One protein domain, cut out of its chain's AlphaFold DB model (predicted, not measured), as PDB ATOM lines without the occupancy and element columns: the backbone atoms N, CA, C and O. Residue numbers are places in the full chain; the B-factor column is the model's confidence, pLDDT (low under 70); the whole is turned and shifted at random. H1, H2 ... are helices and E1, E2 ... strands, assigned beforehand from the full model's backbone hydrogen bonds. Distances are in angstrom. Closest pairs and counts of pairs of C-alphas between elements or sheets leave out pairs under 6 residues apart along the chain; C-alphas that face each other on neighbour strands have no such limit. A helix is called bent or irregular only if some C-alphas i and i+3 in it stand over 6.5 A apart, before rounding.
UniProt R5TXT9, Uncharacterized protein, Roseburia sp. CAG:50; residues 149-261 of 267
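AT A GLANCE: This is residues 149 to 261 of the 267 residues of an uncharacterized protein of Roseburia sp. CAG:50 (UniProt R5TXT9). The domain has two lobes: a long, strongly twisted sheet of four strands, E2, E1, E5 and E6, makes most of one, and a head of four short helices about the small strand pair E3 and E8 makes the other. A second small pair, E4 and E7, lies on the same lobe as the large sheet, set off from it by a gap, and the chain passes between the lobes several times. The printed part has 113 residues with four named helices and eight named strands, in the order H1 E1 E2 H2 H3 E3 E4 E5 E6 E7 E8 H4; the class is mixed, helices and strands. The large sheet runs E2 E1 E5 E6, and its neighbours are antiparallel, as are the two small pairs. The whole is compact, with a radius of gyration of the C-alphas of 14.6 A; the C-alphas span 43 by 28 by 23 A along their three main axes, an outline that is only just elongated.

HOW THE PARTS SIT: In the large sheet, E1, residues 159 to 165, and E5, residues 224 to 229, are the inner strands; they are antiparallel at 161 degrees, with N 163 and O 226 within hydrogen-bond range at 3.0 A. E2, residues 171 to 178, is an edge strand and forms a hairpin with E1, where N 162 and O 175 are 2.8 A apart. E6, residues 232 to 237, is the other edge strand and forms a hairpin with E5, where N 227 and O 234 are 2.9 A apart. From edge to edge the strands' lines turn by 65 degrees. E4, residues 217 to 219, and E7, residues 243 to 245, are antiparallel at 151 degrees, with N 218 and O 244 at 2.8 A; E4 and E5 are apart, and so are E6 and E7. E3, residues 208 to 210, and E8, residues 249 to 251, are antiparallel at 160 degrees, with N 209 and O 250 at 2.7 A. The closest C-alphas of E2 and E8 are those of Val 178 and Met 250, 7.0 A apart. H3, residues 196 to 205, comes closest to E3 at the C-alphas of Glu 203 and Arg 209, 5.3 A apart. H4, residues 253 to 259, comes closest to E3 at the C-alphas of Gly 255 and Leu 208, 6.0 A apart. H1, residues 149 to 157, is close to H4 but not clearly touching; their closest C-alphas, of Cys 156 and Ala 259, are 5.9 A apart, and their lines are about perpendicular at 89 degrees. H2, residues 182 to 191, is close to H3 but not clearly touching, with the C-alphas of Ser 190 and Phe 196 closest at 7.8 A. In H1, H3 and H4 every O i to N i+4 pair is within hydrogen-bond range; in H2 4 of 6 are.

IN THESE COORDINATES: H1 begins at C-alpha 149 (260.196, 476.045, 385.236) and is 12.4 A long. E1 and E2 measure 19.5 A and 20.1 A; E2 begins at C-alpha 171 (260.462, 442.309, 396.218). H2 spans 12.1 A and is irregular, with C-alphas 184 and 187 8.7 A apart; H3 spans 14.4 A. E5 and E6 measure 16.0 A and 16.2 A, while E3, E4, E7 and E8 have three residues each. H4, 9.8 A long, ends at C-alpha 259 (255.796, 467.924, 390.662).

THE WHOLE: The two C-alphas farthest apart are those of Thr 168 and Ser 197, at 43.7 A. The printed part has no cut, and no link is long; E3 to E4, with 6 residues, is short, and the others are tight. The mean pLDDT of the printed part is 88.3, and residues 238 and 240 are under 70.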
ATOM      1  N   ALA A 149     261.403 476.869 385.229       91.75
ATOM      2  CA  ALA A 149     260.196 476.045 385.236       91.75
ATOM      3  C   ALA A 149     260.279 474.898 384.214       91.75
ATOM      4  O   ALA A 149     259.933 473.760 384.535       91.75
ATOM      5  N   LEU A 150     260.802 475.164 383.011       91.38
ATOM      6  CA  LEU A 150     261.040 474.134 381.995       91.38
ATOM      7  C   LEU A 150     262.096 473.116 382.442       91.38
ATOM      8  O   LEU A 150     261.916 471.915 382.237       91.38
ATOM      9  N   VAL A 151     263.183 473.571 383.070       95.12
ATOM     10  CA  VAL A 151     264.210 472.675 383.626       95.12
ATOM     11  C   VAL A 151     263.623 471.808 384.741       95.12
ATOM     12  O   VAL A 151     263.836 470.597 384.752       95.12
ATOM     13  N   PHE A 152     262.838 472.397 385.644       95.56
ATOM     14  CA  PHE A 152     262.182 471.664 386.720       95.56
ATOM     15  C   PHE A 152     261.200 470.620 386.182       95.56
ATOM     16  O   PHE A 152     261.254 469.465 386.595       95.56
ATOM     17  N   LYS A 153     260.372 470.979 385.190       92.62
ATOM     18  CA  LYS A 153     259.462 470.043 384.512       92.62
ATOM     19  C   LYS A 153     260.219 468.847 383.924       92.62
ATOM     20  O   LYS A 153     259.781 467.713 384.101       92.62
ATOM     21  N   LYS A 154     261.369 469.086 383.283       92.88
ATOM     22  CA  LYS A 154     262.241 468.017 382.766       92.88
ATOM     23  C   LYS A 154     262.754 467.110 383.880       92.88
ATOM     24  O   LYS A 154     262.632 465.896 383.779       92.88
ATOM     25  N   ILE A 155     263.258 467.687 384.970       94.88
ATOM     26  CA  ILE A 155     263.702 466.926 386.149       94.88
ATOM     27  C   ILE A 155     262.559 466.063 386.704       94.88
ATOM     28  O   ILE A 155     262.763 464.887 386.986       94.88
ATOM     29  N   CYS A 156     261.338 466.596 386.793       92.75
ATOM     30  CA  CYS A 156     260.159 465.835 387.216       92.75
ATOM     31  C   CYS A 156     259.765 464.707 386.248       92.75
ATOM     32  O   CYS A 156     259.047 463.800 386.662       92.75
ATOM     33  N   GLY A 157     260.188 464.766 384.982       90.38
ATOM     34  CA  GLY A 157     260.000 463.704 383.991       90.38
ATOM     35  C   GLY A 157     261.003 462.554 384.125       90.38
ATOM     36  O   GLY A 157     260.688 461.436 383.731       90.38
ATOM     37  N   MET A 158     262.164 462.789 384.749       91.06
ATOM     38  CA  MET A 158     263.218 461.788 384.983       91.06
ATOM     39  C   MET A 158     262.860 460.862 386.156       91.06
ATOM     40  O   MET A 158     263.585 460.770 387.149       91.06
ATOM     41  N   LYS A 159     261.688 460.227 386.081       89.38
ATOM     42  CA  LYS A 159     261.165 459.327 387.107       89.38
ATOM     43  C   LYS A 159     261.508 457.884 386.782       89.38
ATOM     44  O   LYS A 159     261.293 457.434 385.662       89.38
ATOM     45  N   ILE A 160     261.945 457.146 387.792       89.44
ATOM     46  CA  ILE A 160     262.171 455.703 387.707       89.44
ATOM     47  C   ILE A 160     261.328 454.995 388.764       89.44
ATOM     48  O   ILE A 160     261.027 455.576 389.813       89.44
ATOM     49  N   LEU A 161     260.942 453.747 388.494       89.25
ATOM     50  CA  LEU A 161     260.463 452.860 389.554       89.25
ATOM     51  C   LEU A 161     261.652 452.118 390.141       89.25
ATOM     52  O   LEU A 161     262.505 451.628 389.406       89.25
ATOM     53  N   PHE A 162     261.686 452.037 391.458       87.00
ATOM     54  CA  PHE A 162     262.752 451.434 392.235       87.00
ATOM     55  C   PHE A 162     262.139 450.448 393.233       87.00
ATOM     56  O   PHE A 162     261.213 450.803 393.961       87.00
ATOM     57  N   SER A 163     262.652 449.220 393.281       87.81
ATOM     58  CA  SER A 163     262.295 448.231 394.303       87.81
ATOM     59  C   SER A 163     263.538 447.456 394.729       87.81
ATOM     60  O   SER A 163     264.287 446.931 393.901       87.81
ATOM     61  N   GLU A 164     263.765 447.405 396.035       86.44
ATOM     62  CA  GLU A 164     264.791 446.569 396.649       86.44
ATOM     63  C   GLU A 164     264.313 445.116 396.699       86.44
ATOM     64  O   GLU A 164     263.167 444.855 397.049       86.44
ATOM     65  N   ILE A 165     265.184 444.161 396.382       84.19
ATOM     66  CA  ILE A 165     264.897 442.735 396.553       84.19
ATOM     67  C   ILE A 165     265.648 442.243 397.787       84.19
ATOM     68  O   ILE A 165     266.883 442.288 397.837       84.19
ATOM     69  N   ALA A 166     264.895 441.740 398.764       80.62
ATOM     70  CA  ALA A 166     265.450 441.147 399.972       80.62
ATOM     71  C   ALA A 166     266.305 439.910 399.646       80.62
ATOM     72  O   ALA A 166     266.158 439.280 398.598       80.62
ATOM     73  N   GLU A 167     267.174 439.494 400.572       75.88
ATOM     74  CA  GLU A 167     267.973 438.270 400.397       75.88
ATOM     75  C   GLU A 167     267.112 437.018 400.163       75.88
ATOM     76  O   GLU A 167     267.530 436.105 399.451       75.88
ATOM     77  N   THR A 168     265.886 437.007 400.699       78.94
ATOM     78  CA  THR A 168     264.878 435.954 400.501       78.94
ATOM     79  C   THR A 168     264.369 435.859 399.059       78.94
ATOM     80  O   THR A 168     263.735 434.870 398.700       78.94
ATOM     81  N   GLY A 169     264.656 436.860 398.220       77.06
ATOM     82  CA  GLY A 169     264.170 436.969 396.845       77.06
ATOM     83  C   GLY A 169     262.812 437.662 396.715       77.06
ATOM     84  O   GLY A 169     262.327 437.818 395.596       77.06
ATOM     85  N   GLU A 170     262.210 438.093 397.824       80.00
ATOM     86  CA  GLU A 170     260.947 438.830 397.811       80.00
ATOM     87  C   GLU A 170     261.179 440.312 397.458       80.00
ATOM     88  O   GLU A 170     262.094 440.938 398.009       80.00
ATOM     89  N   PRO A 171     260.382 440.892 396.538       79.38
ATOM     90  CA  PRO A 171     260.462 442.309 396.218       79.38
ATOM     91  C   PRO A 171     259.872 443.147 397.358       79.38
ATOM     92  O   PRO A 171     258.776 442.880 397.851       79.38
ATOM     93  N   GLY A 172     260.604 444.181 397.755       82.25
ATOM     94  CA  GLY A 172     260.156 445.205 398.685       82.25
ATOM     95  C   GLY A 172     259.224 446.221 398.030       82.25
ATOM     96  O   GLY A 172     258.837 446.112 396.861       82.25
ATOM     97  N   GLU A 173     258.875 447.254 398.797       85.38
ATOM     98  CA  GLU A 173     257.999 448.327 398.331       85.38
ATOM     99  C   GLU A 173     258.555 448.994 397.064       85.38
ATOM    100  O   GLU A 173     259.733 449.349 396.975       85.38
ATOM    101  N   THR A 174     257.686 449.143 396.062       85.69
ATOM    102  CA  THR A 174     258.030 449.833 394.819       85.69
ATOM    103  C   THR A 174     257.814 451.324 395.003       85.69
ATOM    104  O   THR A 174     256.694 451.780 395.216       85.69
ATOM    105  N   ASN A 175     258.891 452.083 394.866       85.06
ATOM    106  CA  ASN A 175     258.906 453.526 395.013       85.06
ATOM    107  C   ASN A 175     259.136 454.188 393.654       85.06
ATOM    108  O   ASN A 175     259.990 453.756 392.883       85.06
ATOM    109  N   GLN A 176     258.400 455.260 393.360       86.62
ATOM    110  CA  GLN A 176     258.713 456.132 392.229       86.62
ATOM    111  C   GLN A 176     259.579 457.289 392.719       86.62
ATOM    112  O   GLN A 176     259.177 458.025 393.618       86.62
ATOM    113  N   ILE A 177     260.742 457.476 392.106       87.62
ATOM    114  CA  ILE A 177     261.684 458.532 392.483       87.62
ATOM    115  C   ILE A 177     262.129 459.323 391.260       87.62
ATOM    116  O   ILE A 177     262.143 458.800 390.149       87.62
ATOM    117  N   VAL A 178     262.530 460.576 391.472       91.19
ATOM    118  CA  VAL A 178     263.276 461.338 390.468       91.19
ATOM    119  C   VAL A 178     264.738 460.909 390.529       91.19
ATOM    120  O   VAL A 178     265.353 460.977 391.589       91.19
ATOM    121  N   PHE A 179     265.289 460.482 389.396       91.81
ATOM    122  CA  PHE A 179     266.668 460.031 389.275       91.81
ATOM    123  C   PHE A 179     267.394 460.843 388.203       91.81
ATOM    124  O   PHE A 179     267.176 460.670 387.008       91.81
ATOM    125  N   VAL A 180     268.284 461.737 388.641       93.12
ATOM    126  CA  VAL A 180     269.081 462.592 387.747       93.12
ATOM    127  C   VAL A 180     270.559 462.212 387.866       93.12
ATOM    128  O   VAL A 180     271.220 462.655 388.807       93.12
ATOM    129  N   PRO A 181     271.122 461.414 386.941       91.44
ATOM    130  CA  PRO A 181     272.521 460.983 386.987       91.44
ATOM    131  C   PRO A 181     273.463 462.074 386.447       91.44
ATOM    132  O   PRO A 181     274.157 461.870 385.444       91.44
ATOM    133  N   TYR A 182     273.466 463.245 387.093       93.12
ATOM    134  CA  TYR A 182     274.128 464.457 386.608       93.12
ATOM    135  C   TYR A 182     275.625 464.265 386.383       93.12
ATOM    136  O   TYR A 182     276.116 464.562 385.297       93.12
ATOM    137  N   ASP A 183     276.351 463.712 387.357       89.50
ATOM    138  CA  ASP A 183     277.815 463.612 387.277       89.50
ATOM    139  C   ASP A 183     278.312 462.788 386.089       89.50
ATOM    140  O   ASP A 183     279.311 463.145 385.466       89.50
ATOM    141  N   LYS A 184     277.585 461.725 385.729       87.56
ATOM    142  CA  LYS A 184     277.937 460.853 384.601       87.56
ATOM    143  C   LYS A 184     277.485 461.406 383.246       87.56
ATOM    144  O   LYS A 184     277.991 460.962 382.223       87.56
ATOM    145  N   ASN A 185     276.552 462.363 383.226       90.62
ATOM    146  CA  ASN A 185     275.858 462.799 382.007       90.62
ATOM    147  C   ASN A 185     275.857 464.324 381.809       90.62
ATOM    148  O   ASN A 185     275.022 464.841 381.065       90.62
ATOM    149  N   ARG A 186     276.785 465.051 382.451       91.69
ATOM    150  CA  ARG A 186     276.810 466.527 382.496       91.69
ATOM    151  C   ARG A 186     276.631 467.186 381.129       91.69
ATOM    152  O   ARG A 186     275.821 468.094 380.995       91.69
ATOM    153  N   GLU A 187     277.364 466.733 380.112       93.00
ATOM    154  CA  GLU A 187     277.312 467.346 378.780       93.00
ATOM    155  C   GLU A 187     275.948 467.140 378.099       93.00
ATOM    156  O   GLU A 187     275.364 468.089 377.574       93.00
ATOM    157  N   SER A 188     275.415 465.913 378.145       93.38
ATOM    158  CA  SER A 188     274.110 465.571 377.566       93.38
ATOM    159  C   SER A 188     272.972 466.316 378.270       93.38
ATOM    160  O   SER A 188     272.152 466.971 377.626       93.38
ATOM    161  N   LEU A 189     272.979 466.316 379.605       93.31
ATOM    162  CA  LEU A 189     271.986 467.014 380.421       93.31
ATOM    163  C   LEU A 189     272.053 468.532 380.229       93.31
ATOM    164  O   LEU A 189     271.016 469.182 380.084       93.31
ATOM    165  N   SER A 190     273.256 469.101 380.114       93.69
ATOM    166  CA  SER A 190     273.424 470.526 379.829       93.69
ATOM    167  C   SER A 190     272.868 470.909 378.457       93.69
ATOM    168  O   SER A 190     272.253 471.968 378.341       93.69
ATOM    169  N   LYS A 191     273.021 470.063 377.425       93.06
ATOM    170  CA  LYS A 191     272.391 470.270 376.102       93.06
ATOM    171  C   LYS A 191     270.862 470.266 376.183       93.06
ATOM    172  O   LYS A 191     270.200 470.918 375.381       93.06
ATOM    173  N   GLN A 192     270.303 469.582 377.178       89.88
ATOM    174  CA  GLN A 192     268.871 469.568 377.473       89.88
ATOM    175  C   GLN A 192     268.435 470.682 378.446       89.88
ATOM    176  O   GLN A 192     267.254 470.759 378.786       89.88
ATOM    177  N   GLY A 193     269.342 471.566 378.877       91.75
ATOM    178  CA  GLY A 193     269.069 472.677 379.799       91.75
ATOM    179  C   GLY A 193     269.247 472.343 381.285       91.75
ATOM    180  O   GLY A 193     269.248 473.251 382.115       91.75
ATOM    181  N   VAL A 194     269.467 471.073 381.639       95.81
ATOM    182  CA  VAL A 194     269.774 470.638 383.010       95.81
ATOM    183  C   VAL A 194     271.272 470.847 383.258       95.81
ATOM    184  O   VAL A 194     272.085 469.936 383.126       95.81
ATOM    185  N   SER A 195     271.647 472.092 383.552       96.25
ATOM    186  CA  SER A 195     273.030 472.507 383.823       96.25
ATOM    187  C   SER A 195     273.299 472.685 385.321       96.25
ATOM    188  O   SER A 195     272.369 472.856 386.107       96.25
ATOM    189  N   PHE A 196     274.577 472.732 385.713       96.19
ATOM    190  CA  PHE A 196     275.003 473.028 387.090       96.19
ATOM    191  C   PHE A 196     274.364 474.317 387.623       96.19
ATOM    192  O   PHE A 196     273.841 474.342 388.731       96.19
ATOM    193  N   SER A 197     274.361 475.377 386.806       96.69
ATOM    194  CA  SER A 197     273.757 476.659 387.177       96.69
ATOM    195  C   SER A 197     272.255 476.521 387.402       96.69
ATOM    196  O   SER A 197     271.752 476.990 388.413       96.69
ATOM    197  N   ALA A 198     271.540 475.844 386.499       97.25
ATOM    198  CA  ALA A 198     270.095 475.677 386.631       97.25
ATOM    199  C   ALA A 198     269.718 474.844 387.870       97.25
ATOM    200  O   ALA A 198     268.756 475.173 388.558       97.25
ATOM    201  N   LEU A 199     270.495 473.803 388.190       97.50
ATOM    202  CA  LEU A 199     270.296 473.000 389.401       97.50
ATOM    203  C   LEU A 199     270.515 473.827 390.678       97.50
ATOM    204  O   LEU A 199     269.714 473.717 391.603       97.50
ATOM    205  N   ASN A 200     271.521 474.705 390.703       97.38
ATOM    206  CA  ASN A 200     271.764 475.606 391.838       97.38
ATOM    207  C   ASN A 200     270.670 476.656 392.023       97.38
ATOM    208  O   ASN A 200     270.291 476.959 393.153       97.38
ATOM    209  N   GLU A 201     270.145 477.208 390.930       97.94
ATOM    210  CA  GLU A 201     269.029 478.153 390.993       97.94
ATOM    211  C   GLU A 201     267.754 477.463 391.504       97.94
ATOM    212  O   GLU A 201     267.072 477.980 392.388       97.94
ATOM    213  N   LEU A 202     267.460 476.244 391.032       97.81
ATOM    214  CA  LEU A 202     266.338 475.443 391.539       97.81
ATOM    215  C   LEU A 202     266.511 475.048 393.016       97.81
ATOM    216  O   LEU A 202     265.528 475.019 393.764       97.81
ATOM    217  N   GLU A 203     267.743 474.773 393.454       97.69
ATOM    218  CA  GLU A 203     268.070 474.556 394.868       97.69
ATOM    219  C   GLU A 203     267.865 475.826 395.707       97.69
ATOM    220  O   GLU A 203     267.277 475.756 396.788       97.69
ATOM    221  N   SER A 204     268.268 476.988 395.189       96.88
ATOM    222  CA  SER A 204     268.118 478.292 395.854       96.88
ATOM    223  C   SER A 204     266.653 478.727 395.962       96.88
ATOM    224  O   SER A 204     266.226 479.255 396.992       96.88
ATOM    225  N   LEU A 205     265.839 478.428 394.943       96.88
ATOM    226  CA  LEU A 205     264.380 478.551 395.015       96.88
ATOM    227  C   LEU A 205     263.785 477.597 396.062       96.88
ATOM    228  O   LEU A 205     262.754 477.904 396.663       96.88
ATOM    229  N   GLY A 206     264.451 476.474 396.338       97.00
ATOM    230  CA  GLY A 206     264.023 475.475 397.313       97.00
ATOM    231  C   GLY A 206     263.143 474.378 396.720       97.00
ATOM    232  O   GLY A 206     262.406 473.739 397.466       97.00
ATOM    233  N   LEU A 207     263.198 474.150 395.404       97.31
ATOM    234  CA  LEU A 207     262.459 473.078 394.722       97.31
ATOM    235  C   LEU A 207     263.158 471.719 394.818       97.31
ATOM    236  O   LEU A 207     262.510 470.674 394.810       97.31
ATOM    237  N   LEU A 208     264.482 471.719 394.925       97.56
ATOM    238  CA  LEU A 208     265.277 470.504 395.035       97.56
ATOM    239  C   LEU A 208     266.499 470.715 395.929       97.56
ATOM    240  O   LEU A 208     266.805 471.830 396.345       97.56
ATOM    241  N   ARG A 209     267.183 469.622 396.232       97.06
ATOM    242  CA  ARG A 209     268.539 469.577 396.761       97.06
ATOM    243  C   ARG A 209     269.443 468.976 395.701       97.06
ATOM    244  O   ARG A 209     269.050 468.009 395.039       97.06
ATOM    245  N   PHE A 210     270.620 469.565 395.537       96.44
ATOM    246  CA  PHE A 210     271.587 469.144 394.539       96.44
ATOM    247  C   PHE A 210     272.838 468.569 395.212       96.44
ATOM    248  O   PHE A 210     273.572 469.245 395.926       96.44
ATOM    249  N   GLY A 211     273.091 467.281 394.986       94.62
ATOM    250  CA  GLY A 211     274.303 466.591 395.409       94.62
ATOM    251  C   GLY A 211     275.464 466.944 394.483       94.62
ATOM    252  O   GLY A 211     275.743 466.203 393.541       94.62
ATOM    253  N   HIS A 212     276.119 468.079 394.754       87.00
ATOM    254  CA  HIS A 212     277.183 468.687 393.933       87.00
ATOM    255  C   HIS A 212     278.340 467.744 393.579       87.00
ATOM    256  O   HIS A 212     278.952 467.887 392.520       87.00
ATOM    257  N   ILE A 213     278.672 466.818 394.481       85.50
ATOM    258  CA  ILE A 213     279.778 465.871 394.332       85.50
ATOM    259  C   ILE A 213     279.283 464.494 394.754       85.50
ATOM    260  O   ILE A 213     278.888 464.314 395.903       85.50
ATOM    261  N   GLY A 214     279.318 463.525 393.840       83.44
ATOM    262  CA  GLY A 214     279.051 462.122 394.159       83.44
ATOM    263  C   GLY A 214     277.575 461.784 394.372       83.44
ATOM    264  O   GLY A 214     277.256 460.610 394.516       83.44
ATOM    265  N   GLY A 215     276.679 462.773 394.334       91.25
ATOM    266  CA  GLY A 215     275.236 462.580 394.435       91.25
ATOM    267  C   GLY A 215     274.761 462.072 395.797       91.25
ATOM    268  O   GLY A 215     275.431 462.206 396.819       91.25
ATOM    269  N   TYR A 216     273.555 461.522 395.805       91.25
ATOM    270  CA  TYR A 216     272.932 460.914 396.969       91.25
ATOM    271  C   TYR A 216     273.092 459.405 396.930       91.25
ATOM    272  O   TYR A 216     273.024 458.799 395.863       91.25
ATOM    273  N   VAL A 217     273.240 458.791 398.100       88.50
ATOM    274  CA  VAL A 217     273.340 457.338 398.236       88.50
ATOM    275  C   VAL A 217     272.236 456.803 399.135       88.50
ATOM    276  O   VAL A 217     271.912 457.399 400.164       88.50
ATOM    277  N   LEU A 218     271.666 455.668 398.746       84.44
ATOM    278  CA  LEU A 218     270.756 454.883 399.565       84.44
ATOM    279  C   LEU A 218     271.513 453.678 400.117       84.44
ATOM    280  O   LEU A 218     272.178 452.963 399.368       84.44
ATOM    281  N   LYS A 219     271.401 453.448 401.426       84.50
ATOM    282  CA  LYS A 219     271.858 452.199 402.037       84.50
ATOM    283  C   LYS A 219     270.797 451.134 401.818       84.50
ATOM    284  O   LYS A 219     269.652 451.338 402.212       84.50
ATOM    285  N   ILE A 220     271.194 450.032 401.203       79.81
ATOM    286  CA  ILE A 220     270.311 448.929 400.826       79.81
ATOM    287  C   ILE A 220     270.653 447.730 401.709       79.81
ATOM    288  O   ILE A 220     271.817 447.508 402.029       79.81
ATOM    289  N   SER A 221     269.650 446.986 402.165       77.12
ATOM    290  CA  SER A 221     269.853 445.784 402.989       77.12
ATOM    291  C   SER A 221     269.825 444.500 402.152       77.12
ATOM    292  O   SER A 221     270.407 443.493 402.541       77.12
ATOM    293  N   GLY A 222     269.150 444.529 401.006       71.69
ATOM    294  CA  GLY A 222     269.036 443.462 400.028       71.69
ATOM    295  C   GLY A 222     270.223 443.380 399.069       71.69
ATOM    296  O   GLY A 222     271.051 444.284 398.959       71.69
ATOM    297  N   ASN A 223     270.294 442.269 398.332       74.94
ATOM    298  CA  ASN A 223     271.411 441.984 397.425       74.94
ATOM    299  C   ASN A 223     271.189 442.480 395.987       74.94
ATOM    300  O   ASN A 223     272.127 442.493 395.182       74.94
ATOM    301  N   ARG A 224     269.954 442.867 395.648       81.12
ATOM    302  CA  ARG A 224     269.527 443.244 394.299       81.12
ATOM    303  C   ARG A 224     268.534 444.397 394.339       81.12
ATOM    304  O   ARG A 224     267.799 444.568 395.305       81.12
ATOM    305  N   VAL A 225     268.507 445.161 393.255       84.56
ATOM    306  CA  VAL A 225     267.562 446.259 393.035       84.56
ATOM    307  C   VAL A 225     267.029 446.130 391.628       84.56
ATOM    308  O   VAL A 225     267.783 445.868 390.689       84.56
ATOM    309  N   LEU A 226     265.727 446.339 391.503       85.88
ATOM    310  CA  LEU A 226     265.043 446.527 390.240       85.88
ATOM    311  C   LEU A 226     264.876 448.019 389.994       85.88
ATOM    312  O   LEU A 226     264.304 448.726 390.828       85.88
ATOM    313  N   MET A 227     265.345 448.485 388.842       86.56
ATOM    314  CA  MET A 227     265.048 449.822 388.345       86.56
ATOM    315  C   MET A 227     264.317 449.712 387.016       86.56
ATOM    316  O   MET A 227     264.801 449.065 386.094       86.56
ATOM    317  N   LEU A 228     263.156 450.350 386.916       84.50
ATOM    318  CA  LEU A 228     262.444 450.498 385.654       84.50
ATOM    319  C   LEU A 228     262.666 451.916 385.128       84.50
ATOM    320  O   LEU A 228     262.222 452.881 385.758       84.50
ATOM    321  N   VAL A 229     263.332 452.023 383.979       82.50
ATOM    322  CA  VAL A 229     263.600 453.279 383.267       82.50
ATOM    323  C   VAL A 229     263.010 453.150 381.870       82.50
ATOM    324  O   VAL A 229     263.392 452.243 381.141       82.50
ATOM    325  N   ASP A 230     262.050 454.003 381.512       77.00
ATOM    326  CA  ASP A 230     261.406 454.002 380.184       77.00
ATOM    327  C   ASP A 230     260.984 452.609 379.692       77.00
ATOM    328  O   ASP A 230     261.250 452.201 378.563       77.00
ATOM    329  N   ASP A 231     260.324 451.868 380.585       78.56
ATOM    330  CA  ASP A 231     259.815 450.513 380.352       78.56
ATOM    331  C   ASP A 231     260.913 449.434 380.170       78.56
ATOM    332  O   ASP A 231     260.604 448.269 379.910       78.56
ATOM    333  N   GLN A 232     262.188 449.780 380.388       83.31
ATOM    334  CA  GLN A 232     263.309 448.842 380.483       83.31
ATOM    335  C   GLN A 232     263.631 448.507 381.938       83.31
ATOM    336  O   GLN A 232     263.844 449.391 382.770       83.31
ATOM    337  N   LEU A 233     263.652 447.208 382.241       85.12
ATOM    338  CA  LEU A 233     263.981 446.690 383.563       85.12
ATOM    339  C   LEU A 233     265.483 446.418 383.661       85.12
ATOM    340  O   LEU A 233     265.995 445.495 383.030       85.12
ATOM    341  N   GLU A 234     266.152 447.176 384.515       84.88
ATOM    342  CA  GLU A 234     267.545 446.984 384.898       84.88
ATOM    343  C   GLU A 234     267.610 446.302 386.267       84.88
ATOM    344  O   GLU A 234     267.012 446.765 387.244       84.88
ATOM    345  N   ILE A 235     268.340 445.187 386.346       82.81
ATOM    346  CA  ILE A 235     268.609 444.490 387.607       82.81
ATOM    347  C   ILE A 235     270.041 444.796 388.001       82.81
ATOM    348  O   ILE A 235     270.983 444.272 387.404       82.81
ATOM    349  N   ILE A 236     270.209 445.604 389.039       81.31
ATOM    350  CA  ILE A 236     271.538 445.868 389.572       81.31
ATOM    351  C   ILE A 236     271.840 444.830 390.659       81.31
ATOM    352  O   ILE A 236     270.980 444.417 391.446       81.31
ATOM    353  N   SER A 237     273.077 444.346 390.663       74.38
ATOM    354  CA  SER A 237     273.649 443.522 391.725       74.38
ATOM    355  C   SER A 237     275.105 443.939 391.950       74.38
ATOM    356  O   SER A 237     275.723 444.512 391.055       74.38
ATOM    357  N   GLY A 238     275.648 443.677 393.142       63.44
ATOM    358  CA  GLY A 238     277.055 443.968 393.451       63.44
ATOM    359  C   GLY A 238     277.357 445.443 393.744       63.44
ATOM    360  O   GLY A 238     278.246 446.024 393.129       63.44
ATOM    361  N   TYR A 239     276.622 446.045 394.680       72.12
ATOM    362  CA  TYR A 239     276.886 447.400 395.182       72.12
ATOM    363  C   TYR A 239     278.109 447.429 396.108       72.12
ATOM    364  O   TYR A 239     278.278 446.532 396.936       72.12
ATOM    365  N   GLU A 240     278.930 448.478 396.021       65.44
ATOM    366  CA  GLU A 240     280.022 448.706 396.976       65.44
ATOM    367  C   GLU A 240     279.451 449.095 398.345       65.44
ATOM    368  O   GLU A 240     278.591 449.969 398.444       65.44
ATOM    369  N   GLU A 241     279.900 448.417 399.407       71.44
ATOM    370  CA  GLU A 241     279.495 448.679 400.799       71.44
ATOM    371  C   GLU A 241     277.970 448.752 401.038       71.44
ATOM    372  O   GLU A 241     277.514 449.449 401.947       71.44
ATOM    373  N   ASN A 242     277.169 448.040 400.235       74.62
ATOM    374  CA  ASN A 242     275.702 448.093 400.272       74.62
ATOM    375  C   ASN A 242     275.114 449.503 400.017       74.62
ATOM    376  O   ASN A 242     274.060 449.857 400.557       74.62
ATOM    377  N   GLN A 243     275.786 450.324 399.204       81.38
ATOM    378  CA  GLN A 243     275.339 451.673 398.843       81.38
ATOM    379  C   GLN A 243     274.970 451.767 397.360       81.38
ATOM    380  O   GLN A 243     275.768 451.449 396.480       81.38
ATOM    381  N   LEU A 244     273.770 452.271 397.073       82.81
ATOM    382  CA  LEU A 244     273.328 452.578 395.716       82.81
ATOM    383  C   LEU A 244     273.323 454.083 395.475       82.81
ATOM    384  O   LEU A 244     272.731 454.841 396.240       82.81
ATOM    385  N   LEU A 245     273.921 454.504 394.364       84.62
ATOM    386  CA  LEU A 245     273.846 455.881 393.889       84.62
ATOM    387  C   LEU A 245     272.427 456.201 393.388       84.62
ATOM    388  O   LEU A 245     271.964 455.602 392.424       84.62
ATOM    389  N   MET A 246     271.790 457.206 393.986       86.25
ATOM    390  CA  MET A 246     270.424 457.674 393.703       86.25
ATOM    391  C   MET A 246     270.392 458.940 392.834       86.25
ATOM    392  O   MET A 246     269.420 459.693 392.827       86.25
ATOM    393  N   GLY A 247     271.472 459.187 392.091       91.25
ATOM    394  CA  GLY A 247     271.637 460.390 391.284       91.25
ATOM    395  C   GLY A 247     271.960 461.617 392.135       91.25
ATOM    396  O   GLY A 247     272.321 461.519 393.303       91.25
ATOM    397  N   ASN A 248     271.873 462.796 391.531       95.81
ATOM    398  CA  ASN A 248     272.347 464.045 392.119       95.81
ATOM    399  C   ASN A 248     271.215 464.968 392.582       95.81
ATOM    400  O   ASN A 248     271.503 466.053 393.067       95.81
ATOM    401  N   VAL A 249     269.945 464.592 392.430       96.06
ATOM    402  CA  VAL A 249     268.806 465.473 392.729       96.06
ATOM    403  C   VAL A 249     267.837 464.787 393.682       96.06
ATOM    404  O   VAL A 249     267.433 463.655 393.443       96.06
ATOM    405  N   MET A 250     267.414 465.505 394.722       95.06
ATOM    406  CA  MET A 250     266.280 465.142 395.576       95.06
ATOM    407  C   MET A 250     265.264 466.278 395.578       95.06
ATOM    408  O   MET A 250     265.633 467.425 395.813       95.06
ATOM    409  N   LEU A 251     263.985 465.992 395.343       95.88
ATOM    410  CA  LEU A 251     262.949 467.017 395.470       95.88
ATOM    411  C   LEU A 251     262.762 467.406 396.940       95.88
ATOM    412  O   LEU A 251     262.808 466.559 397.831       95.88
ATOM    413  N   THR A 252     262.522 468.689 397.197       96.62
ATOM    414  CA  THR A 252     262.037 469.125 398.511       96.62
ATOM    415  C   THR A 252     260.552 468.786 398.659       96.62
ATOM    416  O   THR A 252     259.899 468.336 397.714       96.62
ATOM    417  N   GLU A 253     259.974 469.044 399.832       94.31
ATOM    418  CA  GLU A 253     258.525 468.940 400.035       94.31
ATOM    419  C   GLU A 253     257.747 469.814 399.036       94.31
ATOM    420  O   GLU A 253     256.803 469.350 398.397       94.31
ATOM    421  N   VAL A 254     258.204 471.052 398.816       95.19
ATOM    422  CA  VAL A 254     257.599 471.965 397.836       95.19
ATOM    423  C   VAL A 254     257.792 471.466 396.413       95.19
ATOM    424  O   VAL A 254     256.845 471.476 395.631       95.19
ATOM    425  N   GLY A 255     258.997 470.990 396.082       95.94
ATOM    426  CA  GLY A 255     259.271 470.391 394.780       95.94
ATOM    427  C   GLY A 255     258.370 469.199 394.497       95.94
ATOM    428  O   GLY A 255     257.827 469.082 393.405       95.94
ATOM    429  N   THR A 256     258.142 468.351 395.495       93.94
ATOM    430  CA  THR A 256     257.266 467.181 395.385       93.94
ATOM    431  C   THR A 256     255.811 467.601 395.192       93.94
ATOM    432  O   THR A 256     255.139 467.106 394.287       93.94
ATOM    433  N   ALA A 257     255.329 468.562 395.987       93.25
ATOM    434  CA  ALA A 257     253.983 469.111 395.843       93.25
ATOM    435  C   ALA A 257     253.763 469.725 394.446       93.25
ATOM    436  O   ALA A 257     252.740 469.467 393.814       93.25
ATOM    437  N   LEU A 258     254.748 470.469 393.930       94.19
ATOM    438  CA  LEU A 258     254.686 471.071 392.600       94.19
ATOM    439  C   LEU A 258     254.775 470.017 391.480       94.19
ATOM    440  O   LEU A 258     254.011 470.063 390.517       94.19
ATOM    441  N   ALA A 259     255.652 469.021 391.619       92.81
ATOM    442  CA  ALA A 259     255.796 467.924 390.662       92.81
ATOM    443  C   ALA A 259     254.504 467.104 390.491       92.81
ATOM    444  O   ALA A 259     254.283 466.524 389.431       92.81
ATOM    445  N   ASN A 260     253.644 467.070 391.514       89.25
ATOM    446  CA  ASN A 260     252.362 466.364 391.479       89.25
ATOM    447  C   ASN A 260     251.254 467.117 390.724       89.25
ATOM    448  O   ASN A 260     250.237 466.511 390.394       89.25
ATOM    449  N   VAL A 261     251.422 468.416 390.446       87.81
ATOM    450  CA  VAL A 261     250.431 469.212 389.696       87.81
ATOM    451  C   VAL A 261     250.855 469.521 388.260       87.81
ATOM    452  O   VAL A 261     249.996 469.774 387.404       87.81
TER     453      VAL A 261